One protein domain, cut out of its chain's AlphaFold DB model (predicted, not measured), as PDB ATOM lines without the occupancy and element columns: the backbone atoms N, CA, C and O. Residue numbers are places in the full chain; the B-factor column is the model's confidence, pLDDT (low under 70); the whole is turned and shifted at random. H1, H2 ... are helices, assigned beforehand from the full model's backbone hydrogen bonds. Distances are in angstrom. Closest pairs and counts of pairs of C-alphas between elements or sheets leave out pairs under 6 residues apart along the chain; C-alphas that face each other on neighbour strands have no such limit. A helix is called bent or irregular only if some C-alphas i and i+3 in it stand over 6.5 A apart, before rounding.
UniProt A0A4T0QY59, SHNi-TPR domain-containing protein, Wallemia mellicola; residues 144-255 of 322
ATOM      1  N   ASN A 144     235.193 245.344 237.262       94.69
ATOM      2  CA  ASN A 144     234.031 244.463 237.317       94.69
ATOM      3  C   ASN A 144     233.299 244.469 235.958       94.69
ATOM      4  O   ASN A 144     233.226 245.506 235.307       94.69
ATOM      5  N   GLU A 145     232.716 243.340 235.547       96.00
ATOM      6  CA  GLU A 145     232.004 243.216 234.259       96.00
ATOM      7  C   GLU A 145     230.800 244.168 234.122       96.00
ATOM      8  O   GLU A 145     230.462 244.587 233.019       96.00
ATOM      9  N   HIS A 146     230.209 244.591 235.244       96.50
ATOM     10  CA  HIS A 146     229.142 245.592 235.319       96.50
ATOM     11  C   HIS A 146     229.670 246.986 235.727       96.50
ATOM     12  O   HIS A 146     228.979 247.759 236.395       96.50
ATOM     13  N   SER A 147     230.921 247.310 235.392       95.94
ATOM     14  CA  SER A 147     231.527 248.613 235.691       95.94
ATOM     15  C   SER A 147     230.900 249.740 234.871       95.94
ATOM     16  O   SER A 147     230.795 249.641 233.647       95.94
ATOM     17  N   ARG A 148     230.572 250.877 235.504       95.81
ATOM     18  CA  ARG A 148     230.085 252.051 234.746       95.81
ATOM     19  C   ARG A 148     231.164 252.607 233.802       95.81
ATOM     20  O   ARG A 148     230.827 253.127 232.743       95.81
ATOM     21  N   VAL A 149     232.442 252.439 234.146       96.25
ATOM     22  CA  VAL A 149     233.582 252.903 233.334       96.25
ATOM     23  C   VAL A 149     233.718 252.088 232.039       96.25
ATOM     24  O   VAL A 149     234.136 252.621 231.015       96.25
ATOM     25  N   LEU A 150     233.313 250.810 232.045       98.25
ATOM     26  CA  LEU A 150     233.242 250.002 230.821       98.25
ATOM     27  C   LEU A 150     232.123 250.479 229.891       98.25
ATOM     28  O   LEU A 150     232.334 250.560 228.683       98.25
ATOM     29  N   ALA A 151     230.959 250.844 230.437       98.25
ATOM     30  CA  ALA A 151     229.874 251.415 229.640       98.25
ATOM     31  C   ALA A 151     230.258 252.772 229.021       98.25
ATOM     32  O   ALA A 151     229.942 253.016 227.860       98.25
ATOM     33  N   GLU A 152     230.987 253.623 229.754       97.81
ATOM     34  CA  GLU A 152     231.537 254.878 229.222       97.81
ATOM     35  C   GLU A 152     232.528 254.626 228.073       97.81
ATOM     36  O   GLU A 152     232.371 255.197 226.996       97.81
ATOM     37  N   ALA A 153     233.509 253.737 228.270       98.38
ATOM     38  CA  ALA A 153     234.505 253.412 227.248       98.38
ATOM     39  C   ALA A 153     233.866 252.806 225.983       98.38
ATOM     40  O   ALA A 153     234.234 253.173 224.868       98.38
ATOM     41  N   HIS A 154     232.856 251.941 226.139       98.75
ATOM     42  CA  HIS A 154     232.045 251.457 225.019       98.75
ATOM     43  C   HIS A 154     231.285 252.590 224.310       98.75
ATOM     44  O   HIS A 154     231.252 252.617 223.081       98.75
ATOM     45  N   PHE A 155     230.693 253.537 225.042       98.62
ATOM     46  CA  PHE A 155     229.920 254.626 224.441       98.62
ATOM     47  C   PHE A 155     230.803 255.650 223.705       98.62
ATOM     48  O   PHE A 155     230.490 256.008 222.572       98.62
ATOM     49  N   LYS A 156     231.950 256.044 224.276       98.50
ATOM     50  CA  LYS A 156     232.953 256.886 223.593       98.50
ATOM     51  C   LYS A 156     233.506 256.217 222.328       98.50
ATOM     52  O   LYS A 156     233.552 256.840 221.268       98.50
ATOM     53  N   LEU A 157     233.812 254.916 222.395       98.56
ATOM     54  CA  LEU A 157     234.207 254.136 221.218       98.56
ATOM     55  C   LEU A 157     233.093 254.095 220.154       98.56
ATOM     56  O   LEU A 157     233.378 254.279 218.971       98.56
ATOM     57  N   ALA A 158     231.825 253.940 220.550       98.44
ATOM     58  CA  ALA A 158     230.700 254.006 219.619       98.44
ATOM     59  C   ALA A 158     230.598 255.370 218.915       98.44
ATOM     60  O   ALA A 158     230.531 255.402 217.689       98.44
ATOM     61  N   ILE A 159     230.673 256.481 219.661       97.94
ATOM     62  CA  ILE A 159     230.654 257.848 219.108       97.94
ATOM     63  C   ILE A 159     231.767 258.026 218.068       97.94
ATOM     64  O   ILE A 159     231.492 258.444 216.943       97.94
ATOM     65  N   SER A 160     233.004 257.630 218.392       97.81
ATOM     66  CA  SER A 160     234.130 257.730 217.449       97.81
ATOM     67  C   SER A 160     233.898 256.942 216.150       97.81
ATOM     68  O   SER A 160     234.307 257.381 215.081       97.81
ATOM     69  N   TYR A 161     233.176 255.817 216.196       97.75
ATOM     70  CA  TYR A 161     232.799 255.042 215.009       97.75
ATOM     71  C   TYR A 161     231.621 255.637 214.216       97.75
ATOM     72  O   TYR A 161     231.558 255.445 212.999       97.75
ATOM     73  N   GLU A 162     230.701 256.363 214.853       95.56
ATOM     74  CA  GLU A 162     229.605 257.051 214.156       95.56
ATOM     75  C   GLU A 162     230.082 258.252 213.338       95.56
ATOM     76  O   GLU A 162     229.564 258.489 212.243       95.56
ATOM     77  N   LEU A 163     231.080 258.972 213.856       95.25
ATOM     78  CA  LEU A 163     231.663 260.157 213.224       95.25
ATOM     79  C   LEU A 163     232.529 259.819 211.994       95.25
ATOM     80  O   LEU A 163     232.744 260.683 211.146       95.25
ATOM     81  N   VAL A 164     232.964 258.559 211.821       93.56
ATOM     82  CA  VAL A 164     233.740 258.126 210.641       93.56
ATOM     83  C   VAL A 164     232.969 258.402 209.330       93.56
ATOM     84  O   VAL A 164     231.930 257.771 209.078       93.56
ATOM     85  N   PRO A 165     233.489 259.270 208.431       91.50
ATOM     86  CA  PRO A 165     232.749 259.748 207.264       91.50
ATOM     87  C   PRO A 165     232.227 258.643 206.341       91.50
ATOM     88  O   PRO A 165     232.950 257.707 205.977       91.50
ATOM     89  N   GLY A 166     230.974 258.785 205.904       90.00
ATOM     90  CA  GLY A 166     230.262 257.796 205.088       90.00
ATOM     91  C   GLY A 166     229.562 256.691 205.892       90.00
ATOM     92  O   GLY A 166     229.182 255.682 205.304       90.00
ATOM     93  N   HIS A 167     229.429 256.845 207.218       90.56
ATOM     94  CA  HIS A 167     228.823 255.870 208.145       90.56
ATOM     95  C   HIS A 167     229.477 254.474 208.111       90.56
ATOM     96  O   HIS A 167     228.847 253.469 208.445       90.56
ATOM     97  N   LYS A 168     230.753 254.402 207.710       92.69
ATOM     98  CA  LYS A 168     231.460 253.152 207.371       92.69
ATOM     99  C   LYS A 168     231.583 252.165 208.538       92.69
ATOM    100  O   LYS A 168     231.716 250.974 208.283       92.69
ATOM    101  N   LYS A 169     231.528 252.656 209.782       95.88
ATOM    102  CA  LYS A 169     231.596 251.868 211.026       95.88
ATOM    103  C   LYS A 169     230.298 251.915 211.849       95.88
ATOM    104  O   LYS A 169     230.306 251.630 213.042       95.88
ATOM    105  N   ARG A 170     229.155 252.254 211.234       95.00
ATOM    106  CA  ARG A 170     227.848 252.315 211.928       95.00
ATOM    107  C   ARG A 170     227.441 250.971 212.553       95.00
ATOM    108  O   ARG A 170     226.791 250.960 213.595       95.00
ATOM    109  N   GLU A 171     227.852 249.851 211.956       96.44
ATOM    110  CA  GLU A 171     227.656 248.514 212.536       96.44
ATOM    111  C   GLU A 171     228.520 248.303 213.794       96.44
ATOM    112  O   GLU A 171     228.009 247.819 214.805       96.44
ATOM    113  N   ASP A 172     229.788 248.733 213.782       97.56
ATOM    114  CA  ASP A 172     230.682 248.654 214.945       97.56
ATOM    115  C   ASP A 172     230.216 249.578 216.088       97.56
ATOM    116  O   ASP A 172     230.242 249.192 217.258       97.56
ATOM    117  N   ALA A 173     229.720 250.778 215.758       98.00
ATOM    118  CA  ALA A 173     229.076 251.674 216.717       98.00
ATOM    119  C   ALA A 173     227.878 250.996 217.399       98.00
ATOM    120  O   ALA A 173     227.816 250.931 218.627       98.00
ATOM    121  N   LEU A 174     226.964 250.409 216.617       98.12
ATOM    122  CA  LEU A 174     225.788 249.699 217.129       98.12
ATOM    123  C   LEU A 174     226.158 248.519 218.048       98.12
ATOM    124  O   LEU A 174     225.452 248.270 219.028       98.12
ATOM    125  N   VAL A 175     227.260 247.812 217.772       98.50
ATOM    126  CA  VAL A 175     227.795 246.774 218.673       98.50
ATOM    127  C   VAL A 175     228.196 247.371 220.023       98.50
ATOM    128  O   VAL A 175     227.827 246.822 221.062       98.50
ATOM    129  N   HIS A 176     228.900 248.504 220.041       98.62
ATOM    130  CA  HIS A 176     229.363 249.105 221.291       98.62
ATOM    131  C   HIS A 176     228.270 249.853 222.075       98.62
ATOM    132  O   HIS A 176     228.260 249.744 223.299       98.62
ATOM    133  N   VAL A 177     227.281 250.498 221.434       98.62
ATOM    134  CA  VAL A 177     226.107 251.045 222.159       98.62
ATOM    135  C   VAL A 177     225.316 249.920 222.844       98.62
ATOM    136  O   VAL A 177     224.889 250.067 223.992       98.62
ATOM    137  N   LYS A 178     225.182 248.753 222.192       98.69
ATOM    138  CA  LYS A 178     224.580 247.555 222.806       98.69
ATOM    139  C   LYS A 178     225.389 247.052 224.001       98.69
ATOM    140  O   LYS A 178     224.812 246.851 225.062       98.69
ATOM    141  N   GLN A 179     226.712 246.950 223.875       98.69
ATOM    142  CA  GLN A 179     227.579 246.552 224.992       98.69
ATOM    143  C   GLN A 179     227.521 247.541 226.167       98.69
ATOM    144  O   GLN A 179     227.419 247.107 227.312       98.69
ATOM    145  N   ALA A 180     227.495 248.854 225.912       98.62
ATOM    146  CA  ALA A 180     227.306 249.864 226.955       98.62
ATOM    147  C   ALA A 180     225.974 249.670 227.703       98.62
ATOM    148  O   ALA A 180     225.941 249.695 228.937       98.62
ATOM    149  N   LYS A 181     224.885 249.411 226.968       98.62
ATOM    150  CA  LYS A 181     223.564 249.124 227.544       98.62
ATOM    151  C   LYS A 181     223.551 247.827 228.357       98.62
ATOM    152  O   LYS A 181     222.997 247.825 229.452       98.62
ATOM    153  N   ASP A 182     224.161 246.754 227.860       98.62
ATOM    154  CA  ASP A 182     224.198 245.455 228.544       98.62
ATOM    155  C   ASP A 182     224.990 245.532 229.865       98.62
ATOM    156  O   ASP A 182     224.524 245.046 230.899       98.62
ATOM    157  N   VAL A 183     226.133 246.232 229.867       98.50
ATOM    158  CA  VAL A 183     226.932 246.519 231.077       98.50
ATOM    159  C   VAL A 183     226.118 247.319 232.101       98.50
ATOM    160  O   VAL A 183     226.077 246.959 233.282       98.50
ATOM    161  N   LEU A 184     225.420 248.376 231.665       98.50
ATOM    162  CA  LEU A 184     224.545 249.157 232.545       98.50
ATOM    163  C   LEU A 184     223.344 248.351 233.055       98.50
ATOM    164  O   LEU A 184     222.963 248.514 234.213       98.50
ATOM    165  N   GLN A 185     222.764 247.461 232.248       98.50
ATOM    166  CA  GLN A 185     221.648 246.606 232.656       98.50
ATOM    167  C   GLN A 185     222.076 245.614 233.749       98.50
ATOM    168  O   GLN A 185     221.389 245.488 234.766       98.50
ATOM    169  N   GLY A 186     223.241 244.974 233.598       98.19
ATOM    170  CA  GLY A 186     223.823 244.133 234.648       98.19
ATOM    171  C   GLY A 186     224.086 244.915 235.940       98.19
ATOM    172  O   GLY A 186     223.706 244.473 237.029       98.19
ATOM    173  N   ARG A 187     224.623 246.138 235.819       97.56
ATOM    174  CA  ARG A 187     224.863 247.042 236.956       97.56
ATOM    175  C   ARG A 187     223.576 247.454 237.660       97.56
ATOM    176  O   ARG A 187     223.528 247.459 238.891       97.56
ATOM    177  N   LEU A 188     222.533 247.773 236.899       98.12
ATOM    178  CA  LEU A 188     221.211 248.125 237.406       98.12
ATOM    179  C   LEU A 188     220.599 246.968 238.207       98.12
ATOM    180  O   LEU A 188     220.023 247.189 239.273       98.12
ATOM    181  N   ASP A 189     220.741 245.732 237.732       98.00
ATOM    182  CA  ASP A 189     220.198 244.563 238.421       98.00
ATOM    183  C   ASP A 189     221.017 244.175 239.662       98.00
ATOM    184  O   ASP A 189     220.438 243.743 240.661       98.00
ATOM    185  N   ASP A 190     222.334 244.394 239.673       96.38
ATOM    186  CA  ASP A 190     223.151 244.282 240.891       96.38
ATOM    187  C   ASP A 190     222.815 245.361 241.930       96.38
ATOM    188  O   ASP A 190     222.726 245.062 243.123       96.38
ATOM    189  N   LEU A 191     222.538 246.597 241.504       96.69
ATOM    190  CA  LEU A 191     222.075 247.658 242.403       96.69
ATOM    191  C   LEU A 191     220.693 247.349 243.006       96.69
ATOM    192  O   LEU A 191     220.485 247.582 244.198       96.69
ATOM    193  N   LYS A 192     219.762 246.757 242.244       96.75
ATOM    194  CA  LYS A 192     218.473 246.282 242.789       96.75
ATOM    195  C   LYS A 192     218.687 245.214 243.863       96.75
ATOM    196  O   LYS A 192     218.212 245.391 244.982       96.75
ATOM    197  N   LYS A 193     219.490 244.175 243.582       96.12
ATOM    198  CA  LYS A 193     219.876 243.142 244.571       96.12
ATOM    199  C   LYS A 193     220.509 243.774 245.818       96.12
ATOM    200  O   LYS A 193     220.214 243.366 246.941       96.12
ATOM    201  N   ARG A 194     221.356 244.797 245.641       94.00
ATOM    202  CA  ARG A 194     221.983 245.555 246.734       94.00
ATOM    203  C   ARG A 194     220.950 246.229 247.640       94.00
ATOM    204  O   ARG A 194     221.083 246.111 248.861       94.00
ATOM    205  N   VAL A 195     219.952 246.902 247.066       94.88
ATOM    206  CA  VAL A 195     218.864 247.562 247.809       94.88
ATOM    207  C   VAL A 195     217.970 246.524 248.495       94.88
ATOM    208  O   VAL A 195     217.753 246.616 249.702       94.88
ATOM    209  N   GLU A 196     217.537 245.488 247.771       94.88
ATOM    210  CA  GLU A 196     216.709 244.386 248.290       94.88
ATOM    211  C   GLU A 196     217.369 243.636 249.457       94.88
ATOM    212  O   GLU A 196     216.694 243.260 250.415       94.88
ATOM    213  N   SER A 197     218.692 243.433 249.407       93.56
ATOM    214  CA  SER A 197     219.433 242.711 250.450       93.56
ATOM    215  C   SER A 197     219.420 243.402 251.817       93.56
ATOM    216  O   SER A 197     219.615 242.734 252.833       93.56
ATOM    217  N   GLY A 198     219.285 244.736 251.854       88.38
ATOM    218  CA  GLY A 198     219.442 245.542 253.068       88.38
ATOM    219  C   GLY A 198     220.789 245.375 253.793       88.38
ATOM    220  O   GLY A 198     220.908 245.773 254.950       88.38
ATOM    221  N   ALA A 199     221.795 244.756 253.159       88.50
ATOM    222  CA  ALA A 199     223.015 244.325 253.837       88.50
ATOM    223  C   ALA A 199     223.846 245.514 254.373       88.50
ATOM    224  O   ALA A 199     223.830 246.592 253.758       88.50
ATOM    225  N   PRO A 200     224.610 245.332 255.473       90.50
ATOM    226  CA  PRO A 200     225.622 246.296 255.892       90.50
ATOM    227  C   PRO A 200     226.573 246.629 254.740       90.50
ATOM    228  O   PRO A 200     226.894 245.759 253.931       90.50
ATOM    229  N   VAL A 201     227.008 247.888 254.667       93.00
ATOM    230  CA  VAL A 201     227.992 248.331 253.672       93.00
ATOM    231  C   VAL A 201     229.302 247.569 253.885       93.00
ATOM    232  O   VAL A 201     229.772 247.452 255.016       93.00
ATOM    233  N   GLU A 202     229.888 247.041 252.813       90.69
ATOM    234  CA  GLU A 202     231.195 246.391 252.885       90.69
ATOM    235  C   GLU A 202     232.304 247.441 253.045       90.69
ATOM    236  O   GLU A 202     232.486 248.308 252.191       90.69
ATOM    237  N   GLU A 203     233.073 247.340 254.130       89.88
ATOM    238  CA  GLU A 203     234.230 248.204 254.370       89.88
ATOM    239  C   GLU A 203     235.362 247.921 253.367       89.88
ATOM    240  O   GLU A 203     235.725 246.766 253.112       89.88
ATOM    241  N   ALA A 204     235.947 248.996 252.833       88.44
ATOM    242  CA  ALA A 204     237.140 248.926 251.999       88.44
ATOM    243  C   ALA A 204     238.369 248.495 252.814       88.44
ATOM    244  O   ALA A 204     238.523 248.852 253.983       88.44
ATOM    245  N   LYS A 205     239.261 247.736 252.177       89.88
ATOM    246  CA  LYS A 205     240.462 247.145 252.768       89.88
ATOM    247  C   LYS A 205     241.696 247.615 252.012       89.88
ATOM    248  O   LYS A 205     241.683 247.802 250.794       89.88
ATOM    249  N   GLU A 206     242.788 247.764 252.746       86.00
ATOM    250  CA  GLU A 206     244.096 248.032 252.161       86.00
ATOM    251  C   GLU A 206     244.494 246.870 251.231       86.00
ATOM    252  O   GLU A 206     244.473 245.707 251.634       86.00
ATOM    253  N   GLY A 207     244.804 247.184 249.970       85.88
ATOM    254  CA  GLY A 207     245.120 246.189 248.938       85.88
ATOM    255  C   GLY A 207     243.931 245.628 248.142       85.88
ATOM    256  O   GLY A 207     244.145 244.721 247.341       85.88
ATOM    257  N   ASP A 208     242.703 246.144 248.299       90.31
ATOM    258  CA  ASP A 208     241.594 245.796 247.390       90.31
ATOM    259  C   ASP A 208     241.943 246.138 245.928       90.31
ATOM    260  O   ASP A 208     242.390 247.254 245.636       90.31
ATOM    261  N   THR A 209     241.678 245.221 244.992       91.19
ATOM    262  CA  THR A 209     241.826 245.473 243.545       91.19
ATOM    263  C   THR A 209     240.706 246.386 243.019       91.19
ATOM    264  O   THR A 209     239.638 246.456 243.637       91.19
ATOM    265  N   PRO A 210     240.879 247.073 241.874       90.25
ATOM    266  CA  PRO A 210     239.863 247.992 241.358       90.25
ATOM    267  C   PRO A 210     238.473 247.364 241.146       90.25
ATOM    268  O   PRO A 210     237.483 247.938 241.601       90.25
ATOM    269  N   ALA A 211     238.382 246.145 240.590       89.75
ATOM    270  CA  ALA A 211     237.121 245.393 240.496       89.75
ATOM    271  C   ALA A 211     236.410 245.186 241.848       89.75
ATOM    272  O   ALA A 211     235.181 245.155 241.903       89.75
ATOM    273  N   ILE A 212     237.164 245.041 242.945       88.62
ATOM    274  CA  ILE A 212     236.602 244.907 244.297       88.62
ATOM    275  C   ILE A 212     236.143 246.274 244.824       88.62
ATOM    276  O   ILE A 212     235.100 246.353 245.474       88.62
ATOM    277  N   ARG A 213     236.875 247.356 244.525       89.81
ATOM    278  CA  ARG A 213     236.525 248.723 244.954       89.81
ATOM    279  C   ARG A 213     235.199 249.207 244.363       89.81
ATOM    280  O   ARG A 213     234.470 249.902 245.061       89.81
ATOM    281  N   GLU A 214     234.857 248.810 243.136       88.62
ATOM    282  CA  GLU A 214     233.622 249.236 242.456       88.62
ATOM    283  C   GLU A 214     232.372 248.386 242.786       88.62
ATOM    284  O   GLU A 214     231.319 248.564 242.163       88.62
ATOM    285  N   ARG A 215     232.442 247.439 243.733       90.94
ATOM    286  CA  ARG A 215     231.304 246.561 244.066       90.94
ATOM    287  C   ARG A 215     230.133 247.308 244.713       90.94
ATOM    288  O   ARG A 215     230.321 248.134 245.605       90.94
ATOM    289  N   VAL A 216     228.907 246.975 244.302       90.88
ATOM    290  CA  VAL A 216     227.664 247.636 244.753       90.88
ATOM    291  C   VAL A 216     227.425 247.503 246.261       90.88
ATOM    292  O   VAL A 216     226.804 248.365 246.876       90.88
ATOM    293  N   GLU A 217     227.968 246.463 246.890       91.00
ATOM    294  CA  GLU A 217     227.925 246.215 248.335       91.00
ATOM    295  C   GLU A 217     228.666 247.278 249.161       91.00
ATOM    296  O   GLU A 217     228.414 247.406 250.358       91.00
ATOM    297  N   ARG A 218     229.514 248.090 248.518       90.56
ATOM    298  CA  ARG A 218     230.227 249.231 249.118       90.56
ATOM    299  C   ARG A 218     229.434 250.536 249.075       90.56
ATOM    300  O   ARG A 218     229.830 251.514 249.699       90.56
ATOM    301  N   LEU A 219     228.300 250.551 248.376       91.19
ATOM    302  CA  LEU A 219     227.371 251.676 248.369       91.19
ATOM    303  C   LEU A 219     226.394 251.570 249.546       91.19
ATOM    304  O   LEU A 219     225.957 250.474 249.924       91.19
ATOM    305  N   ALA A 220     226.009 252.722 250.097       94.00
ATOM    306  CA  ALA A 220     224.836 252.821 250.955       94.00
ATOM    307  C   ALA A 220     223.558 252.580 250.133       94.00
ATOM    308  O   ALA A 220     223.534 252.796 248.922       94.00
ATOM    309  N   VAL A 221     222.479 252.146 250.790       92.88
ATOM    310  CA  VAL A 221     221.198 251.856 250.117       92.88
ATOM    311  C   VAL A 221     220.624 253.109 249.442       92.88
ATOM    312  O   VAL A 221     220.122 253.022 248.325       92.88
ATOM    313  N   ASP A 222     220.767 254.282 250.061       93.94
ATOM    314  CA  ASP A 222     220.275 255.551 249.509       93.94
ATOM    315  C   ASP A 222     221.056 255.997 248.262       93.94
ATOM    316  O   ASP A 222     220.466 256.538 247.330       93.94
ATOM    317  N   ASP A 223     222.364 255.733 248.201       94.50
ATOM    318  CA  ASP A 223     223.194 256.035 247.027       94.50
ATOM    319  C   ASP A 223     222.999 255.000 245.913       94.50
ATOM    320  O   ASP A 223     222.937 255.355 244.739       94.50
ATOM    321  N   ALA A 224     222.793 253.729 246.274       94.44
ATOM    322  CA  ALA A 224     222.383 252.702 245.324       94.44
ATOM    323  C   ALA A 224     221.026 253.038 244.675       94.44
ATOM    324  O   ALA A 224     220.872 252.839 243.476       94.44
ATOM    325  N   ASN A 225     220.073 253.613 245.424       95.38
ATOM    326  CA  ASN A 225     218.798 254.086 244.873       95.38
ATOM    327  C   ASN A 225     218.958 255.254 243.878       95.38
ATOM    328  O   ASN A 225     218.260 255.265 242.867       95.38
ATOM    329  N   LYS A 226     219.889 256.193 244.112       96.12
ATOM    330  CA  LYS A 226     220.225 257.252 243.134       96.12
ATOM    331  C   LYS A 226     220.798 256.638 241.860       96.12
ATOM    332  O   LYS A 226     220.231 256.820 240.791       96.12
ATOM    333  N   HIS A 227     221.817 255.784 241.996       95.44
ATOM    334  CA  HIS A 227     222.424 255.099 240.853       95.44
ATOM    335  C   HIS A 227     221.416 254.231 240.074       95.44
ATOM    336  O   HIS A 227     221.556 254.092 238.863       95.44
ATOM    337  N   ILE A 228     220.394 253.657 240.728       97.56
ATOM    338  CA  ILE A 228     219.286 252.961 240.047       97.56
ATOM    339  C   ILE A 228     218.498 253.919 239.153       97.56
ATOM    340  O   ILE A 228     218.167 253.531 238.033       97.56
ATOM    341  N   GLN A 229     218.198 255.138 239.612       97.31
ATOM    342  CA  GLN A 229     217.542 256.151 238.786       97.31
ATOM    343  C   GLN A 229     218.457 256.571 237.627       97.31
ATOM    344  O   GLN A 229     218.085 256.365 236.473       97.31
ATOM    345  N   ASP A 230     219.669 257.049 237.928       97.12
ATOM    346  CA  ASP A 230     220.624 257.573 236.940       97.12
ATOM    347  C   ASP A 230     220.893 256.559 235.809       97.12
ATOM    348  O   ASP A 230     220.903 256.892 234.626       97.12
ATOM    349  N   ILE A 231     221.076 255.280 236.163       97.75
ATOM    350  CA  ILE A 231     221.334 254.208 235.194       97.75
ATOM    351  C   ILE A 231     220.059 253.801 234.441       97.75
ATOM    352  O   ILE A 231     220.144 253.437 233.270       97.75
ATOM    353  N   SER A 232     218.874 253.894 235.055       98.00
ATOM    354  CA  SER A 232     217.607 253.656 234.344       98.00
ATOM    355  C   SER A 232     217.320 254.738 233.301       98.00
ATOM    356  O   SER A 232     216.726 254.437 232.267       98.00
ATOM    357  N   GLU A 233     217.739 255.981 233.542       97.88
ATOM    358  CA  GLU A 233     217.674 257.076 232.566       97.88
ATOM    359  C   GLU A 233     218.671 256.823 231.417       97.88
ATOM    360  O   GLU A 233     218.247 256.675 230.272       97.88
ATOM    361  N   LEU A 234     219.951 256.561 231.717       97.81
ATOM    362  CA  LEU A 234     220.968 256.234 230.699       97.81
ATOM    363  C   LEU A 234     220.625 255.001 229.834       97.81
ATOM    364  O   LEU A 234     220.933 254.970 228.644       97.81
ATOM    365  N   ILE A 235     219.973 253.973 230.393       98.50
ATOM    366  CA  ILE A 235     219.520 252.801 229.619       98.50
ATOM    367  C   ILE A 235     218.395 253.168 228.636       98.50
ATOM    368  O   ILE A 235     218.298 252.544 227.576       98.50
ATOM    369  N   GLN A 236     217.557 254.164 228.939       98.31
ATOM    370  CA  GLN A 236     216.551 254.663 227.994       98.31
ATOM    371  C   GLN A 236     217.230 255.405 226.838       98.31
ATOM    372  O   GLN A 236     216.958 255.073 225.684       98.31
ATOM    373  N   ASP A 237     218.187 256.289 227.125       98.19
ATOM    374  CA  ASP A 237     218.940 257.026 226.099       98.19
ATOM    375  C   ASP A 237     219.722 256.084 225.169       98.19
ATOM    376  O   ASP A 237     219.606 256.169 223.945       98.19
ATOM    377  N   LEU A 238     220.435 255.097 225.727       98.31
ATOM    378  CA  LEU A 238     221.115 254.062 224.938       98.31
ATOM    379  C   LEU A 238     220.134 253.180 224.148       98.31
ATOM    380  O   LEU A 238     220.496 252.652 223.100       98.31
ATOM    381  N   THR A 239     218.888 253.014 224.608       98.44
ATOM    382  CA  THR A 239     217.850 252.306 223.835       98.44
ATOM    383  C   THR A 239     217.399 253.134 222.637       98.44
ATOM    384  O   THR A 239     217.397 252.612 221.528       98.44
ATOM    385  N   LEU A 240     217.109 254.423 222.833       98.12
ATOM    386  CA  LEU A 240     216.781 255.337 221.736       98.12
ATOM    387  C   LEU A 240     217.928 255.419 220.721       98.12
ATOM    388  O   LEU A 240     217.679 255.426 219.517       98.12
ATOM    389  N   LYS A 241     219.183 255.402 221.189       97.62
ATOM    390  CA  LYS A 241     220.356 255.407 220.311       97.62
ATOM    391  C   LYS A 241     220.532 254.099 219.529       97.62
ATOM    392  O   LYS A 241     220.933 254.139 218.370       97.62
ATOM    393  N   ILE A 242     220.182 252.949 220.110       98.31
ATOM    394  CA  ILE A 242     220.110 251.669 219.383       98.31
ATOM    395  C   ILE A 242     219.021 251.720 218.307       98.31
ATOM    396  O   ILE A 242     219.301 251.377 217.161       98.31
ATOM    397  N   ASP A 243     217.817 252.188 218.647       97.38
ATOM    398  CA  ASP A 243     216.694 252.282 217.706       97.38
ATOM    399  C   ASP A 243     217.016 253.234 216.533       97.38
ATOM    400  O   ASP A 243     216.663 252.949 215.384       97.38
ATOM    401  N   GLU A 244     217.728 254.335 216.808       95.62
ATOM    402  CA  GLU A 244     218.263 255.281 215.820       95.62
ATOM    403  C   GLU A 244     219.335 254.640 214.927       95.62
ATOM    404  O   GLU A 244     219.276 254.783 213.704       95.62
ATOM    405  N   LEU A 245     220.296 253.913 215.509       94.62
ATOM    406  CA  LEU A 245     221.380 253.242 214.784       94.62
ATOM    407  C   LEU A 245     220.889 252.078 213.907       94.62
ATOM    408  O   LEU A 245     221.448 251.856 212.831       94.62
ATOM    409  N   GLU A 246     219.830 251.378 214.325       95.06
ATOM    410  CA  GLU A 246     219.173 250.320 213.543       95.06
ATOM    411  C   GLU A 246     218.331 250.847 212.369       95.06
ATOM    412  O   GLU A 246     218.044 250.086 211.440       95.06
ATOM    413  N   GLN A 247     217.974 252.139 212.342       92.19
ATOM    414  CA  GLN A 247     217.411 252.733 211.127       92.19
ATOM    415  C   GLN A 247     218.471 252.803 210.016       92.19
ATOM    416  O   GLN A 247     219.665 252.962 210.306       92.19
ATOM    417  N   PRO A 248     218.072 252.731 208.729       87.56
ATOM    418  CA  PRO A 248     218.994 252.998 207.631       87.56
ATOM    419  C   PRO A 248     219.632 254.388 207.806       87.56
ATOM    420  O   PRO A 248     218.922 255.332 208.164       87.56
ATOM    421  N   PRO A 249     220.947 254.538 207.562       83.62
ATOM    422  CA  PRO A 249     221.606 255.831 207.684       83.62
ATOM    423  C   PRO A 249     220.983 256.866 206.733       83.62
ATOM    424  O   PRO A 249     220.466 256.495 205.671       83.62
ATOM    425  N   PRO A 250     221.050 258.168 207.073       77.38
ATOM    426  CA  PRO A 250     220.651 259.230 206.157       77.38
ATOM    427  C   PRO A 250     221.475 259.167 204.854       77.38
ATOM    428  O   PRO A 250     222.564 258.583 204.837       77.38
ATOM    429  N   PRO A 251     220.989 259.761 203.745       74.19
ATOM    430  CA  PRO A 251     221.732 259.795 202.489       74.19
ATOM    431  C   PRO A 251     223.075 260.507 202.695       74.19
ATOM    432  O   PRO A 251     223.135 261.725 202.856       74.19
ATOM    433  N   SER A 252     224.155 259.724 202.714       61.25
ATOM    434  CA  SER A 252     225.496 260.221 203.015       61.25
ATOM    435  C   SER A 252     226.053 260.974 201.807       61.25
ATOM    436  O   SER A 252     226.587 260.383 200.869       61.25
ATOM    437  N   SER A 253     225.868 262.292 201.802       55.38
ATOM    438  CA  SER A 253     226.451 263.192 200.812       55.38
ATOM    439  C   SER A 253     227.805 263.705 201.295       55.38
ATOM    440  O   SER A 253     227.873 264.354 202.335       55.38
ATOM    441  N   GLU A 254     228.847 263.552 200.480       53.88
ATOM    442  CA  GLU A 254     230.175 264.169 200.687       53.88
ATOM    443  C   GLU A 254     230.163 265.714 200.539       53.88
ATOM    444  O   GLU A 254     231.200 266.366 200.564       53.88
ATOM    445  N   ASP A 255     228.979 266.307 200.363       53.28
ATOM    446  CA  ASP A 255     228.700 267.743 200.325       53.28
ATOM    447  C   ASP A 255     227.384 267.981 201.093       53.28
ATOM    448  O   ASP A 255     226.324 267.612 200.572       53.28
TER     449      ASP A 255
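What this domain is: This is residues 144 to 255 of the 322 residues of the protein "SHNi-TPR domain-containing protein" of Wallemia mellicola (UniProt A0A4T0QY59). The model is a rod of three long helices that run in alternate directions: H1 folds back into H2 as a helical hairpin, and H4 packs along H2 the other way, with H2 as the partner that both share. At the end of the rod where H2 finishes and H4 starts, residues 198 to 220 make a wide loop reaching beyond the start of H1, with the tiny H3 in it; at the other end a tail, residues 247 to 255, runs beyond H4. The printed part has 112 residues with four named helices, in the order H1, H2, H3, H4, and no named strand; the class is all helix. The whole is loose, with a radius of gyration of the C-alphas of 17.4 A, and its C-alphas span 59 by 28 by 17 A.

How they stand to each other: H1, residues 148 to 163, touches H2, residues 170 to 197, with 33 pairs of C-alphas within 8 A. Their closest C-alphas are those of Ala 151 and Ala 180, 4.0 A apart. H1 and H2 run opposite ways at a shallow tilt of 19 degrees and form a helical hairpin. H4, residues 221 to 246, touches H2 with 31 pairs of C-alphas within 8 A; the closest are those of Val 195 and Val 221, 5.4 A apart. H2 and H4 run opposite ways at a shallow tilt of 23 degrees, 8.4 A from centre to centre. H1 and H4 are apart. H3, residues 210 to 213, touches no helix. In H1, H2 and H4 every O i to N i+4 pair is within hydrogen-bond range; H3, with four residues, is too short for such a pair, and its one O i to N i+3 pair is within range.

Where its parts are: H1 runs from Arg 148, C-alpha at (230.085, 252.051, 234.746), to Leu 163 and is 23.1 A long from first to last C-alpha. H2, from Arg 170 to Ser 197, is the longest helix by residues and measures 40.6 A; its last C-alpha is at (219.433, 242.711, 250.450). H3 goes from Pro 210 to Arg 213. H4 starts at Val 221 and measures 36.7 A to Glu 246, C-alpha at (219.173, 250.320, 213.543). No helix is bent or irregular.

The domain as a whole: The two C-alphas farthest apart in the domain are those of Pro 200 and Asp 255, at 59.6 A. The printed part, residues 144 to 255, has no cut. The link from H2 to H3, residues 198 to 209, is long; its C-alphas lie 21 to 28 A from the mean of all C-alphas. The links from H1 to H2 and from H3 to H4 are short. The mean pLDDT of the printed part is 93.3, and residues 252 to 255 are under 70.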